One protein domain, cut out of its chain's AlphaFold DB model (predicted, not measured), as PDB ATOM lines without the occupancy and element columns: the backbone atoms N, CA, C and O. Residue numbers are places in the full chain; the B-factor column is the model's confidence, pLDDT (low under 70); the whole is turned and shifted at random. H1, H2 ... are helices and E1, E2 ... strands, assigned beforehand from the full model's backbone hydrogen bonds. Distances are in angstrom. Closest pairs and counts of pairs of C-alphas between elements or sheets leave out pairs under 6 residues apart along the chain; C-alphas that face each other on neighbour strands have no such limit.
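Overview. This is residues 709 to 808 of the 979 residues of an uncharacterized protein of Planctomycetaceae bacterium (UniProt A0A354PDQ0). A single strongly twisted wall of seven antiparallel strands makes the body, and a small pair of helices, H1 and H2, stands off beyond one end of its strands, inserted between E2 and E3. The long link of residues 762 to 777 passes E7, E6 and E5 to reach the edge strand E4. The printed part has 100 residues, in the order E1 E2 H1 H2 E3 E4 E5 E6 E7, under half of them in named elements; the class is mixed, helices and strands. The sheet's order is E1 E2 E3 E7 E6 E5 E4. The whole is compact, radius of gyration of the C-alphas 14.3 A, with spans of 39 by 30 by 27 A.

Along the chain. E1, residues 709 to 712, begins at C-alpha 709 (-2.838, -41.472, -10.677). E2, residues 724 to 731, is 23.3 A long. H1 is residues 738 to 741; H2, residues 744 to 753, is 14.3 A long. E3, residues 756 to 761, is 17.1 A long. E4 is residues 778 to 781, E5 784 to 786, E6 792 to 796. E7, residues 799 to 803, ends at C-alpha 803 (1.021, -37.674, 4.343).

Arrangement. E1 and E2 form a hairpin, with N 710 and O 726 2.8 A apart. E2 pairs with E3 through N 727 and O 759, 2.9 A, and E3 with E7 through N 802 and O 758, 2.7 A. E4 E5 E6 E7 are a meander, each strand the antiparallel neighbour of the one before: N 786 and O 778 are 2.8 A apart, N 785 and O 793 2.8 A, N 794 and O 801 2.8 A. H1 and H2 touch only at the corner, the C-alphas of Phe 741 and Thr 747 being 4.0 A apart; neither is on the sheet. In H2 every O i to N i+4 pair is within hydrogen-bond range; H1 is too short for one.

Size, cuts and confidence. The C-alphas farthest apart are those of Gly 718 and Val 734, 40.7 A. The printed part has no cut. The links E1 to E2 and E3 to E4 are long. The mean pLDDT of the printed part is 70.4; 46 residues are under 70, among them 734 to 753.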
ATOM      1  N   GLN A 709      -2.654 -40.049 -10.952       91.12
ATOM      2  CA  GLN A 709      -2.838 -41.472 -10.677       91.12
ATOM      3  C   GLN A 709      -2.293 -42.312 -11.827       91.12
ATOM      4  O   GLN A 709      -2.500 -41.975 -12.990       91.12
ATOM      5  N   ALA A 710      -1.623 -43.409 -11.498       90.12
ATOM      6  CA  ALA A 710      -1.029 -44.340 -12.441       90.12
ATOM      7  C   ALA A 710      -1.356 -45.783 -12.032       90.12
ATOM      8  O   ALA A 710      -1.121 -46.169 -10.888       90.12
ATOM      9  N   HIS A 711      -1.868 -46.586 -12.959       88.88
ATOM     10  CA  HIS A 711      -2.025 -48.026 -12.808       88.88
ATOM     11  C   HIS A 711      -0.733 -48.712 -13.256       88.88
ATOM     12  O   HIS A 711      -0.357 -48.630 -14.428       88.88
ATOM     13  N   VAL A 712      -0.031 -49.355 -12.324       83.62
ATOM     14  CA  VAL A 712       1.334 -49.852 -12.529       83.62
ATOM     15  C   VAL A 712       1.477 -51.336 -12.207       83.62
ATOM     16  O   VAL A 712       0.748 -51.892 -11.380       83.62
ATOM     17  N   VAL A 713       2.466 -51.965 -12.842       76.50
ATOM     18  CA  VAL A 713       2.925 -53.340 -12.595       76.50
ATOM     19  C   VAL A 713       4.438 -53.323 -12.365       76.50
ATOM     20  O   VAL A 713       5.163 -52.509 -12.933       76.50
ATOM     21  N   SER A 714       4.933 -54.197 -11.482       62.00
ATOM     22  CA  SER A 714       6.355 -54.255 -11.125       62.00
ATOM     23  C   SER A 714       6.911 -55.679 -11.172       62.00
ATOM     24  O   SER A 714       6.761 -56.451 -10.220       62.00
ATOM     25  N   ASP A 715       7.704 -55.964 -12.202       53.03
ATOM     26  CA  ASP A 715       8.419 -57.240 -12.361       53.03
ATOM     27  C   ASP A 715       9.630 -57.371 -11.420       53.03
ATOM     28  O   ASP A 715      10.049 -58.473 -11.063       53.03
ATOM     29  N   GLN A 716      10.172 -56.243 -10.942       51.16
ATOM     30  CA  GLN A 716      11.379 -56.180 -10.098       51.16
ATOM     31  C   GLN A 716      11.196 -56.774  -8.689       51.16
ATOM     32  O   GLN A 716      12.151 -56.878  -7.921       51.16
ATOM     33  N   LEU A 717       9.975 -57.191  -8.351       47.88
ATOM     34  CA  LEU A 717       9.615 -57.827  -7.084       47.88
ATOM     35  C   LEU A 717       9.119 -59.267  -7.301       47.88
ATOM     36  O   LEU A 717       8.289 -59.766  -6.538       47.88
ATOM     37  N   GLY A 718       9.612 -59.934  -8.354       46.31
ATOM     38  CA  GLY A 718       9.353 -61.350  -8.632       46.31
ATOM     39  C   GLY A 718       7.883 -61.675  -8.907       46.31
ATOM     40  O   GLY A 718       7.438 -62.764  -8.556       46.31
ATOM     41  N   GLY A 719       7.114 -60.721  -9.447       53.41
ATOM     42  CA  GLY A 719       5.682 -60.890  -9.735       53.41
ATOM     43  C   GLY A 719       4.769 -60.964  -8.501       53.41
ATOM     44  O   GLY A 719       3.618 -61.363  -8.620       53.41
ATOM     45  N   SER A 720       5.260 -60.607  -7.307       52.94
ATOM     46  CA  SER A 720       4.514 -60.763  -6.043       52.94
ATOM     47  C   SER A 720       3.501 -59.654  -5.731       52.94
ATOM     48  O   SER A 720       2.736 -59.790  -4.777       52.94
ATOM     49  N   ILE A 721       3.490 -58.563  -6.502       62.06
ATOM     50  CA  ILE A 721       2.583 -57.430  -6.298       62.06
ATOM     51  C   ILE A 721       1.618 -57.350  -7.484       62.06
ATOM     52  O   ILE A 721       2.088 -57.169  -8.609       62.06
ATOM     53  N   PRO A 722       0.296 -57.484  -7.260       68.88
ATOM     54  CA  PRO A 722      -0.684 -57.370  -8.333       68.88
ATOM     55  C   PRO A 722      -0.701 -55.946  -8.924       68.88
ATOM     56  O   PRO A 722      -0.235 -55.003  -8.267       68.88
ATOM     57  N   PRO A 723      -1.241 -55.770 -10.145       79.31
ATOM     58  CA  PRO A 723      -1.501 -54.446 -10.701       79.31
ATOM     59  C   PRO A 723      -2.246 -53.570  -9.688       79.31
ATOM     60  O   PRO A 723      -3.217 -54.012  -9.072       79.31
ATOM     61  N   HIS A 724      -1.746 -52.357  -9.465       83.12
ATOM     62  CA  HIS A 724      -2.304 -51.436  -8.479       83.12
ATOM     63  C   HIS A 724      -2.183 -49.991  -8.953       83.12
ATOM     64  O   HIS A 724      -1.312 -49.633  -9.744       83.12
ATOM     65  N   HIS A 725      -3.078 -49.147  -8.459       86.38
ATOM     66  CA  HIS A 725      -3.024 -47.706  -8.604       86.38
ATOM     67  C   HIS A 725      -2.036 -47.126  -7.598       86.38
ATOM     68  O   HIS A 725      -2.130 -47.401  -6.403       86.38
ATOM     69  N   LEU A 726      -1.129 -46.287  -8.081       87.69
ATOM     70  CA  LEU A 726      -0.402 -45.301  -7.296       87.69
ATOM     71  C   LEU A 726      -1.014 -43.938  -7.590       87.69
ATOM     72  O   LEU A 726      -1.253 -43.611  -8.749       87.69
ATOM     73  N   PHE A 727      -1.270 -43.138  -6.565       89.19
ATOM     74  CA  PHE A 727      -1.840 -41.809  -6.740       89.19
ATOM     75  C   PHE A 727      -1.216 -40.794  -5.794       89.19
ATOM     76  O   PHE A 727      -0.720 -41.144  -4.727       89.19
ATOM     77  N   ALA A 728      -1.239 -39.528  -6.184       88.88
ATOM     78  CA  ALA A 728      -0.773 -38.415  -5.378       88.88
ATOM     79  C   ALA A 728      -1.621 -37.174  -5.655       88.88
ATOM     80  O   ALA A 728      -2.102 -36.988  -6.775       88.88
ATOM     81  N   ALA A 729      -1.786 -36.325  -4.646       87.94
ATOM     82  CA  ALA A 729      -2.457 -35.044  -4.799       87.94
ATOM     83  C   ALA A 729      -1.831 -33.956  -3.923       87.94
ATOM     84  O   ALA A 729      -1.317 -34.231  -2.834       87.94
ATOM     85  N   ILE A 730      -1.892 -32.722  -4.420       86.38
ATOM     86  CA  ILE A 730      -1.439 -31.501  -3.748       86.38
ATOM     87  C   ILE A 730      -2.657 -30.598  -3.531       86.38
ATOM     88  O   ILE A 730      -3.452 -30.383  -4.449       86.38
ATOM     89  N   LYS A 731      -2.793 -30.064  -2.316       84.44
ATOM     90  CA  LYS A 731      -3.859 -29.142  -1.913       84.44
ATOM     91  C   LYS A 731      -3.601 -27.727  -2.409       84.44
ATOM     92  O   LYS A 731      -2.451 -27.295  -2.503       84.44
ATOM     93  N   ASP A 732      -4.671 -26.961  -2.615       76.31
ATOM     94  CA  ASP A 732      -4.564 -25.520  -2.868       76.31
ATOM     95  C   ASP A 732      -4.085 -24.748  -1.622       76.31
ATOM     96  O   ASP A 732      -4.868 -24.292  -0.783       76.31
ATOM     97  N   THR A 733      -2.767 -24.643  -1.471       71.50
ATOM     98  CA  THR A 733      -2.063 -24.078  -0.306       71.50
ATOM     99  C   THR A 733      -0.641 -23.692  -0.711       71.50
ATOM    100  O   THR A 733      -0.151 -24.185  -1.715       71.50
ATOM    101  N   VAL A 734       0.035 -22.823   0.049       65.88
ATOM    102  CA  VAL A 734       1.394 -22.345  -0.280       65.88
ATOM    103  C   VAL A 734       2.437 -23.424   0.069       65.88
ATOM    104  O   VAL A 734       2.597 -23.720   1.256       65.88
ATOM    105  N   PRO A 735       3.139 -24.023  -0.910       64.06
ATOM    106  CA  PRO A 735       4.164 -25.022  -0.661       64.06
ATOM    107  C   PRO A 735       5.492 -24.340  -0.274       64.06
ATOM    108  O   PRO A 735       5.646 -23.126  -0.445       64.06
ATOM    109  N   PRO A 736       6.454 -25.101   0.273       62.53
ATOM    110  CA  PRO A 736       7.795 -24.598   0.576       62.53
ATOM    111  C   PRO A 736       8.544 -24.128  -0.680       62.53
ATOM    112  O   PRO A 736       8.167 -24.458  -1.809       62.53
ATOM    113  N   SER A 737       9.603 -23.337  -0.489       58.50
ATOM    114  CA  SER A 737      10.428 -22.858  -1.605       58.50
ATOM    115  C   SER A 737      11.228 -24.025  -2.200       58.50
ATOM    116  O   SER A 737      11.678 -24.890  -1.449       58.50
ATOM    117  N   PRO A 738      11.487 -24.055  -3.518       53.78
ATOM    118  CA  PRO A 738      12.418 -25.000  -4.139       53.78
ATOM    119  C   PRO A 738      13.811 -25.056  -3.483       53.78
ATOM    120  O   PRO A 738      14.387 -26.136  -3.381       53.78
ATOM    121  N   ASP A 739      14.322 -23.937  -2.950       53.62
ATOM    122  CA  ASP A 739      15.609 -23.885  -2.223       53.62
ATOM    123  C   ASP A 739      15.612 -24.734  -0.933       53.62
ATOM    124  O   ASP A 739      16.663 -25.088  -0.390       53.62
ATOM    125  N   ASP A 740      14.425 -25.105  -0.442       52.12
ATOM    126  CA  ASP A 740      14.267 -25.999   0.698       52.12
ATOM    127  C   ASP A 740      14.514 -27.474   0.315       52.12
ATOM    128  O   ASP A 740      14.526 -28.325   1.197       52.12
ATOM    129  N   PHE A 741      14.738 -27.825  -0.961       47.59
ATOM    130  CA  PHE A 741      14.992 -29.214  -1.379       47.59
ATOM    131  C   PHE A 741      16.479 -29.590  -1.485       47.59
ATOM    132  O   PHE A 741      16.783 -30.765  -1.717       47.59
ATOM    133  N   ASP A 742      17.402 -28.656  -1.232       47.59
ATOM    134  CA  ASP A 742      18.846 -28.884  -1.362       47.59
ATOM    135  C   ASP A 742      19.440 -29.715  -0.211       47.59
ATOM    136  O   ASP A 742      19.665 -29.246   0.907       47.59
ATOM    137  N   GLY A 743      19.759 -30.976  -0.509       44.25
ATOM    138  CA  GLY A 743      20.359 -31.922   0.432       44.25
ATOM    139  C   GLY A 743      19.329 -32.680   1.279       44.25
ATOM    140  O   GLY A 743      18.288 -32.156   1.660       44.25
ATOM    141  N   LEU A 744      19.644 -33.936   1.624       45.91
ATOM    142  CA  LEU A 744      18.686 -34.936   2.135       45.91
ATOM    143  C   LEU A 744      17.811 -34.481   3.322       45.91
ATOM    144  O   LEU A 744      16.639 -34.850   3.396       45.91
ATOM    145  N   LEU A 745      18.355 -33.697   4.261       52.16
ATOM    146  CA  LEU A 745      17.611 -33.206   5.431       52.16
ATOM    147  C   LEU A 745      16.661 -32.052   5.089       52.16
ATOM    148  O   LEU A 745      15.550 -32.012   5.623       52.16
ATOM    149  N   LYS A 746      17.071 -31.141   4.195       52.84
ATOM    150  CA  LYS A 746      16.210 -30.059   3.715       52.84
ATOM    151  C   LYS A 746      15.117 -30.623   2.811       52.84
ATOM    152  O   LYS A 746      13.951 -30.384   3.098       52.84
ATOM    153  N   THR A 747      15.458 -31.526   1.877       51.66
ATOM    154  CA  THR A 747      14.484 -32.282   1.062       51.66
ATOM    155  C   THR A 747      13.396 -32.914   1.930       51.66
ATOM    156  O   THR A 747      12.213 -32.806   1.627       51.66
ATOM    157  N   TYR A 748      13.770 -33.541   3.048       57.44
ATOM    158  CA  TYR A 748      12.808 -34.108   3.989       57.44
ATOM    159  C   TYR A 748      11.944 -33.036   4.687       57.44
ATOM    160  O   TYR A 748      10.738 -33.228   4.845       57.44
ATOM    161  N   GLY A 749      12.524 -31.898   5.082       56.50
ATOM    162  CA  GLY A 749      11.785 -30.751   5.624       56.50
ATOM    163  C   GLY A 749      10.811 -30.122   4.620       56.50
ATOM    164  O   GLY A 749       9.674 -29.823   4.980       56.50
ATOM    165  N   ALA A 750      11.213 -29.996   3.358       59.50
ATOM    166  CA  ALA A 750      10.392 -29.461   2.281       59.50
ATOM    167  C   ALA A 750       9.275 -30.429   1.872       59.50
ATOM    168  O   ALA A 750       8.117 -30.031   1.797       59.50
ATOM    169  N   LEU A 751       9.559 -31.731   1.750       59.62
ATOM    170  CA  LEU A 751       8.520 -32.752   1.555       59.62
ATOM    171  C   LEU A 751       7.488 -32.745   2.694       59.62
ATOM    172  O   LEU A 751       6.304 -32.961   2.448       59.62
ATOM    173  N   ARG A 752       7.911 -32.443   3.930       61.06
ATOM    174  CA  ARG A 752       7.004 -32.253   5.070       61.06
ATOM    175  C   ARG A 752       6.131 -31.001   4.937       61.06
ATOM    176  O   ARG A 752       5.001 -30.995   5.428       61.06
ATOM    177  N   GLY A 753       6.659 -29.957   4.305       63.88
ATOM    178  CA  GLY A 753       5.960 -28.705   4.038       63.88
ATOM    179  C   GLY A 753       4.966 -28.786   2.880       63.88
ATOM    180  O   GLY A 753       4.041 -27.981   2.869       63.88
ATOM    181  N   ILE A 754       5.102 -29.745   1.950       71.06
ATOM    182  CA  ILE A 754       4.128 -29.933   0.864       71.06
ATOM    183  C   ILE A 754       2.791 -30.406   1.463       71.06
ATOM    184  O   ILE A 754       2.712 -31.492   2.049       71.06
ATOM    185  N   PRO A 755       1.719 -29.625   1.298       79.69
ATOM    186  CA  PRO A 755       0.384 -29.999   1.727       79.69
ATOM    187  C   PRO A 755      -0.233 -30.967   0.713       79.69
ATOM    188  O   PRO A 755      -0.960 -30.580  -0.197       79.69
ATOM    189  N   GLY A 756       0.089 -32.251   0.851       86.25
ATOM    190  CA  GLY A 756      -0.370 -33.288  -0.066       86.25
ATOM    191  C   GLY A 756      -0.346 -34.686   0.538       86.25
ATOM    192  O   GLY A 756      -0.027 -34.882   1.718       86.25
ATOM    193  N   TYR A 757      -0.701 -35.669  -0.279       87.19
ATOM    194  CA  TYR A 757      -0.691 -37.078   0.097       87.19
ATOM    195  C   TYR A 757      -0.333 -37.968  -1.094       87.19
ATOM    196  O   TYR A 757      -0.539 -37.599  -2.248       87.19
ATOM    197  N   ILE A 758       0.205 -39.150  -0.797       88.00
ATOM    198  CA  ILE A 758       0.503 -40.209  -1.768       88.00
ATOM    199  C   ILE A 758      -0.203 -41.474  -1.296       88.00
ATOM    200  O   ILE A 758      -0.110 -41.817  -0.120       88.00
ATOM    201  N   GLY A 759      -0.889 -42.186  -2.179       87.25
ATOM    202  CA  GLY A 759      -1.601 -43.407  -1.842       87.25
ATOM    203  C   GLY A 759      -1.467 -44.520  -2.872       87.25
ATOM    204  O   GLY A 759      -0.945 -44.329  -3.970       87.25
ATOM    205  N   ALA A 760      -1.918 -45.707  -2.472       86.94
ATOM    206  CA  ALA A 760      -1.974 -46.896  -3.310       86.94
ATOM    207  C   ALA A 760      -3.271 -47.694  -3.090       86.94
ATOM    208  O   ALA A 760      -3.779 -47.729  -1.962       86.94
ATOM    209  N   TRP A 761      -3.770 -48.350  -4.144       86.38
ATOM    210  CA  TRP A 761      -4.975 -49.196  -4.127       86.38
ATOM    211  C   TRP A 761      -4.941 -50.285  -5.224       86.38
ATOM    212  O   TRP A 761      -4.558 -49.956  -6.342       86.38
ATOM    213  N   PRO A 762      -5.377 -51.538  -4.987       76.50
ATOM    214  CA  PRO A 762      -5.656 -52.152  -3.690       76.50
ATOM    215  C   PRO A 762      -4.347 -52.505  -2.959       76.50
ATOM    216  O   PRO A 762      -3.295 -52.615  -3.583       76.50
ATOM    217  N   TYR A 763      -4.399 -52.655  -1.632       65.31
ATOM    218  CA  TYR A 763      -3.246 -52.781  -0.724       65.31
ATOM    219  C   TYR A 763      -2.121 -53.729  -1.218       65.31
ATOM    220  O   TYR A 763      -2.242 -54.946  -1.063       65.31
ATOM    221  N   PRO A 764      -0.974 -53.219  -1.722       55.91
ATOM    222  CA  PRO A 764       0.082 -54.071  -2.275       55.91
ATOM    223  C   PRO A 764       1.302 -54.245  -1.349       55.91
ATOM    224  O   PRO A 764       2.285 -54.876  -1.729       55.91
ATOM    225  N   GLY A 765       1.313 -53.638  -0.153       56.44
ATOM    226  CA  GLY A 765       2.484 -53.640   0.743       56.44
ATOM    227  C   GLY A 765       3.731 -52.916   0.193       56.44
ATOM    228  O   GLY A 765       4.804 -52.991   0.788       56.44
ATOM    229  N   LEU A 766       3.623 -52.199  -0.937       57.31
ATOM    230  CA  LEU A 766       4.736 -51.490  -1.592       57.31
ATOM    231  C   LEU A 766       5.190 -50.255  -0.792       57.31
ATOM    232  O   LEU A 766       6.385 -50.053  -0.571       57.31
ATOM    233  N   LEU A 767       4.233 -49.472  -0.275       55.12
ATOM    234  CA  LEU A 767       4.503 -48.333   0.616       55.12
ATOM    235  C   LEU A 767       5.156 -48.764   1.944       55.12
ATOM    236  O   LEU A 767       5.800 -47.945   2.595       55.12
ATOM    237  N   ASP A 768       5.048 -50.044   2.325       54.50
ATOM    238  CA  ASP A 768       5.715 -50.605   3.509       54.50
ATOM    239  C   ASP A 768       7.224 -50.844   3.292       54.50
ATOM    240  O   ASP A 768       7.947 -51.107   4.253       54.50
ATOM    241  N   ARG A 769       7.716 -50.775   2.043       52.84
ATOM    242  CA  ARG A 769       9.114 -51.068   1.661       52.84
ATOM    243  C   ARG A 769       9.863 -49.886   1.041       52.84
ATOM    244  O   ARG A 769      10.987 -50.075   0.577       52.84
ATOM    245  N   LEU A 770       9.280 -48.681   1.040       53.91
ATOM    246  CA  LEU A 770      10.005 -47.465   0.653       53.91
ATOM    247  C   LEU A 770      11.334 -47.391   1.437       53.91
ATOM    248  O   LEU A 770      11.345 -47.702   2.633       53.91
ATOM    249  N   PRO A 771      12.452 -46.969   0.811       42.16
ATOM    250  CA  PRO A 771      13.813 -47.031   1.369       42.16
ATOM    251  C   PRO A 771      14.058 -46.049   2.530       42.16
ATOM    252  O   PRO A 771      15.188 -45.684   2.835       42.16
ATOM    253  N   LEU A 772      12.992 -45.616   3.195       48.97
ATOM    254  CA  LEU A 772      12.992 -44.683   4.307       48.97
ATOM    255  C   LEU A 772      13.181 -45.391   5.669       48.97
ATOM    256  O   LEU A 772      13.166 -44.729   6.702       48.97
ATOM    257  N   GLY A 773      13.346 -46.724   5.710       45.19
ATOM    258  CA  GLY A 773      13.605 -47.466   6.958       45.19
ATOM    259  C   GLY A 773      12.478 -47.340   7.991       45.19
ATOM    260  O   GLY A 773      12.708 -47.391   9.201       45.19
ATOM    261  N   ILE A 774      11.255 -47.125   7.517       54.00
ATOM    262  CA  ILE A 774      10.138 -46.723   8.352       54.00
ATOM    263  C   ILE A 774       9.460 -47.978   8.921       54.00
ATOM    264  O   ILE A 774       8.626 -48.599   8.272       54.00
ATOM    265  N   GLY A 775       9.859 -48.387  10.128       50.59
ATOM    266  CA  GLY A 775       9.325 -49.572  10.813       50.59
ATOM    267  C   GLY A 775       7.814 -49.532  11.107       50.59
ATOM    268  O   GLY A 775       7.106 -48.591  10.752       50.59
ATOM    269  N   ARG A 776       7.307 -50.558  11.814       56.28
ATOM    270  CA  ARG A 776       5.924 -50.590  12.337       56.28
ATOM    271  C   ARG A 776       5.710 -49.377  13.254       56.28
ATOM    272  O   ARG A 776       6.209 -49.358  14.376       56.28
ATOM    273  N   GLY A 777       5.038 -48.350  12.737       64.38
ATOM    274  CA  GLY A 777       4.773 -47.100  13.446       64.38
ATOM    275  C   GLY A 777       3.852 -47.266  14.656       64.38
ATOM    276  O   GLY A 777       3.297 -48.337  14.900       64.38
ATOM    277  N   GLN A 778       3.671 -46.185  15.412       72.50
ATOM    278  CA  GLN A 778       2.750 -46.161  16.549       72.50
ATOM    279  C   GLN A 778       1.315 -45.902  16.061       72.50
ATOM    280  O   GLN A 778       1.099 -44.935  15.327       72.50
ATOM    281  N   PRO A 779       0.321 -46.719  16.453       78.50
ATOM    282  CA  PRO A 779      -1.083 -46.416  16.199       78.50
ATOM    283  C   PRO A 779      -1.469 -45.088  16.858       78.50
ATOM    284  O   PRO A 779      -1.213 -44.886  18.044       78.50
ATOM    285  N   VAL A 780      -2.073 -44.185  16.087       82.38
ATOM    286  CA  VAL A 780      -2.519 -42.857  16.558       82.38
ATOM    287  C   VAL A 780      -4.024 -42.639  16.384       82.38
ATOM    288  O   VAL A 780      -4.548 -41.616  16.811       82.38
ATOM    289  N   GLY A 781      -4.731 -43.604  15.792       79.12
ATOM    290  CA  GLY A 781      -6.183 -43.596  15.629       79.12
ATOM    291  C   GLY A 781      -6.673 -44.793  14.803       79.12
ATOM    292  O   GLY A 781      -5.853 -45.608  14.370       79.12
ATOM    293  N   PRO A 782      -7.990 -44.921  14.565       78.62
ATOM    294  CA  PRO A 782      -8.551 -45.977  13.721       78.62
ATOM    295  C   PRO A 782      -7.938 -45.946  12.317       78.62
ATOM    296  O   PRO A 782      -7.991 -44.922  11.640       78.62
ATOM    297  N   GLY A 783      -7.299 -47.044  11.904       78.00
ATOM    298  CA  GLY A 783      -6.612 -47.145  10.610       78.00
ATOM    299  C   GLY A 783      -5.397 -46.222  10.439       78.00
ATOM    300  O   GLY A 783      -4.756 -46.276   9.398       78.00
ATOM    301  N   MET A 784      -5.040 -45.395  11.432       83.50
ATOM    302  CA  MET A 784      -3.943 -44.429  11.337       83.50
ATOM    303  C   MET A 784      -2.733 -44.828  12.182       83.50
ATOM    304  O   MET A 784      -2.819 -45.027  13.397       83.50
ATOM    305  N   THR A 785      -1.565 -44.848  11.549       83.50
ATOM    306  CA  THR A 785      -0.270 -45.103  12.189       83.50
ATOM    307  C   THR A 785       0.684 -43.948  11.924       83.50
ATOM    308  O   THR A 785       0.879 -43.555  10.775       83.50
ATOM    309  N   ARG A 786       1.318 -43.427  12.976       81.94
ATOM    310  CA  ARG A 786       2.415 -42.467  12.866       81.94
ATOM    311  C   ARG A 786       3.724 -43.224  12.742       81.94
ATOM    312  O   ARG A 786       4.101 -43.994  13.628       81.94
ATOM    313  N   LEU A 787       4.414 -42.996  11.641       77.19
ATOM    314  CA  LEU A 787       5.623 -43.701  11.304       77.19
ATOM    315  C   LEU A 787       6.897 -42.956  11.759       77.19
ATOM    316  O   LEU A 787       6.856 -41.787  12.154       77.19
ATOM    317  N   VAL A 788       8.045 -43.644  11.721       65.44
ATOM    318  CA  VAL A 788       9.363 -43.030  11.971       65.44
ATOM    319  C   VAL A 788       9.610 -41.951  10.912       65.44
ATOM    320  O   VAL A 788       9.402 -42.192   9.729       65.44
ATOM    321  N   GLY A 789      10.005 -40.748  11.335       66.56
ATOM    322  CA  GLY A 789      10.081 -39.592  10.432       66.56
ATOM    323  C   GLY A 789       8.759 -38.820  10.287       66.56
ATOM    324  O   GLY A 789       8.537 -38.129   9.303       66.56
ATOM    325  N   GLY A 790       7.834 -38.932  11.244       75.31
ATOM    326  CA  GLY A 790       6.687 -38.019  11.341       75.31
ATOM    327  C   GLY A 790       5.649 -38.113  10.215       75.31
ATOM    328  O   GLY A 790       4.719 -37.315  10.219       75.31
ATOM    329  N   VAL A 791       5.781 -39.080   9.305       81.12
ATOM    330  CA  VAL A 791       4.784 -39.407   8.281       81.12
ATOM    331  C   VAL A 791       3.615 -40.128   8.941       81.12
ATOM    332  O   VAL A 791       3.800 -41.069   9.715       81.12
ATOM    333  N   TYR A 792       2.405 -39.705   8.622       84.19
ATOM    334  CA  TYR A 792       1.172 -40.367   9.001       84.19
ATOM    335  C   TYR A 792       0.720 -41.261   7.859       84.19
ATOM    336  O   TYR A 792       0.787 -40.891   6.688       84.19
ATOM    337  N   ARG A 793       0.265 -42.455   8.220       85.06
ATOM    338  CA  ARG A 793      -0.259 -43.439   7.287       85.06
ATOM    339  C   ARG A 793      -1.673 -43.813   7.674       85.06
ATOM    340  O   ARG A 793      -1.884 -44.198   8.820       85.06
ATOM    341  N   PHE A 794      -2.589 -43.764   6.719       86.31
ATOM    342  CA  PHE A 794      -3.907 -44.375   6.812       86.31
ATOM    343  C   PHE A 794      -3.921 -45.716   6.065       86.31
ATOM    344  O   PHE A 794      -3.403 -45.805   4.953       86.31
ATOM    345  N   GLN A 795      -4.500 -46.748   6.676       84.75
ATOM    346  CA  GLN A 795      -4.736 -48.070   6.097       84.75
ATOM    347  C   GLN A 795      -6.186 -48.480   6.379       84.75
ATOM    348  O   GLN A 795      -6.574 -48.641   7.540       84.75
ATOM    349  N   GLY A 796      -6.984 -48.654   5.326       79.19
ATOM    350  CA  GLY A 796      -8.398 -49.021   5.426       79.19
ATOM    351  C   GLY A 796      -9.070 -49.071   4.056       79.19
ATOM    352  O   GLY A 796      -8.648 -48.364   3.147       79.19
ATOM    353  N   SER A 797     -10.101 -49.911   3.906       74.19
ATOM    354  CA  SER A 797     -10.865 -50.060   2.651       74.19
ATOM    355  C   SER A 797      -9.982 -50.324   1.418       74.19
ATOM    356  O   SER A 797     -10.166 -49.708   0.376       74.19
ATOM    357  N   ASP A 798      -8.971 -51.188   1.569       81.88
ATOM    358  CA  ASP A 798      -7.931 -51.506   0.571       81.88
ATOM    359  C   ASP A 798      -7.004 -50.350   0.154       81.88
ATOM    360  O   ASP A 798      -6.101 -50.550  -0.660       81.88
ATOM    361  N   PHE A 799      -7.139 -49.167   0.757       85.44
ATOM    362  CA  PHE A 799      -6.234 -48.039   0.561       85.44
ATOM    363  C   PHE A 799      -5.074 -48.045   1.562       85.44
ATOM    364  O   PHE A 799      -5.228 -48.381   2.740       85.44
ATOM    365  N   SER A 800      -3.911 -47.588   1.100       86.88
ATOM    366  CA  SER A 800      -2.783 -47.182   1.944       86.88
ATOM    367  C   SER A 800      -2.343 -45.785   1.522       86.88
ATOM    368  O   SER A 800      -1.924 -45.615   0.382       86.88
ATOM    369  N   ILE A 801      -2.465 -44.790   2.403       87.88
ATOM    370  CA  ILE A 801      -2.235 -43.372   2.079       87.88
ATOM    371  C   ILE A 801      -1.264 -42.766   3.090       87.88
ATOM    372  O   ILE A 801      -1.410 -42.969   4.293       87.88
ATOM    373  N   LEU A 802      -0.277 -42.023   2.603       87.00
ATOM    374  CA  LEU A 802       0.770 -41.353   3.361       87.00
ATOM    375  C   LEU A 802       0.650 -39.836   3.219       87.00
ATOM    376  O   LEU A 802       0.494 -39.319   2.115       87.00
ATOM    377  N   SER A 803       0.802 -39.122   4.330       85.69
ATOM    378  CA  SER A 803       1.021 -37.674   4.343       85.69
ATOM    379  C   SER A 803       1.863 -37.289   5.549       85.69
ATOM    380  O   SER A 803       1.814 -37.932   6.596       85.69
ATOM    381  N   PHE A 804       2.607 -36.199   5.439       83.38
ATOM    382  CA  PHE A 804       3.263 -35.584   6.587       83.38
ATOM    383  C   PHE A 804       2.296 -34.795   7.488       83.38
ATOM    384  O   PHE A 804       2.672 -34.439   8.606       83.38
ATOM    385  N   GLN A 805       1.067 -34.546   7.022       84.62
ATOM    386  CA  GLN A 805       0.062 -33.723   7.693       84.62
ATOM    387  C   GLN A 805      -1.201 -34.560   7.969       84.62
ATOM    388  O   GLN A 805      -1.944 -34.890   7.039       84.62
ATOM    389  N   PRO A 806      -1.462 -34.959   9.228       85.06
ATOM    390  CA  PRO A 806      -2.602 -35.817   9.551       85.06
ATOM    391  C   PRO A 806      -3.955 -35.159   9.254       85.06
ATOM    392  O   PRO A 806      -4.917 -35.859   8.942       85.06
ATOM    393  N   GLU A 807      -4.034 -33.831   9.298       86.38
ATOM    394  CA  GLU A 807      -5.232 -33.043   9.003       86.38
ATOM    395  C   GLU A 807      -5.610 -33.133   7.515       86.38
ATOM    396  O   GLU A 807      -6.792 -33.225   7.172       86.38
ATOM    397  N   ILE A 808      -4.609 -33.181   6.624       85.94
ATOM    398  CA  ILE A 808      -4.809 -33.381   5.180       85.94
ATOM    399  C   ILE A 808      -5.368 -34.775   4.909       85.94
ATOM    400  O   ILE A 808      -6.305 -34.913   4.124       85.94
TER     401      ILE A 808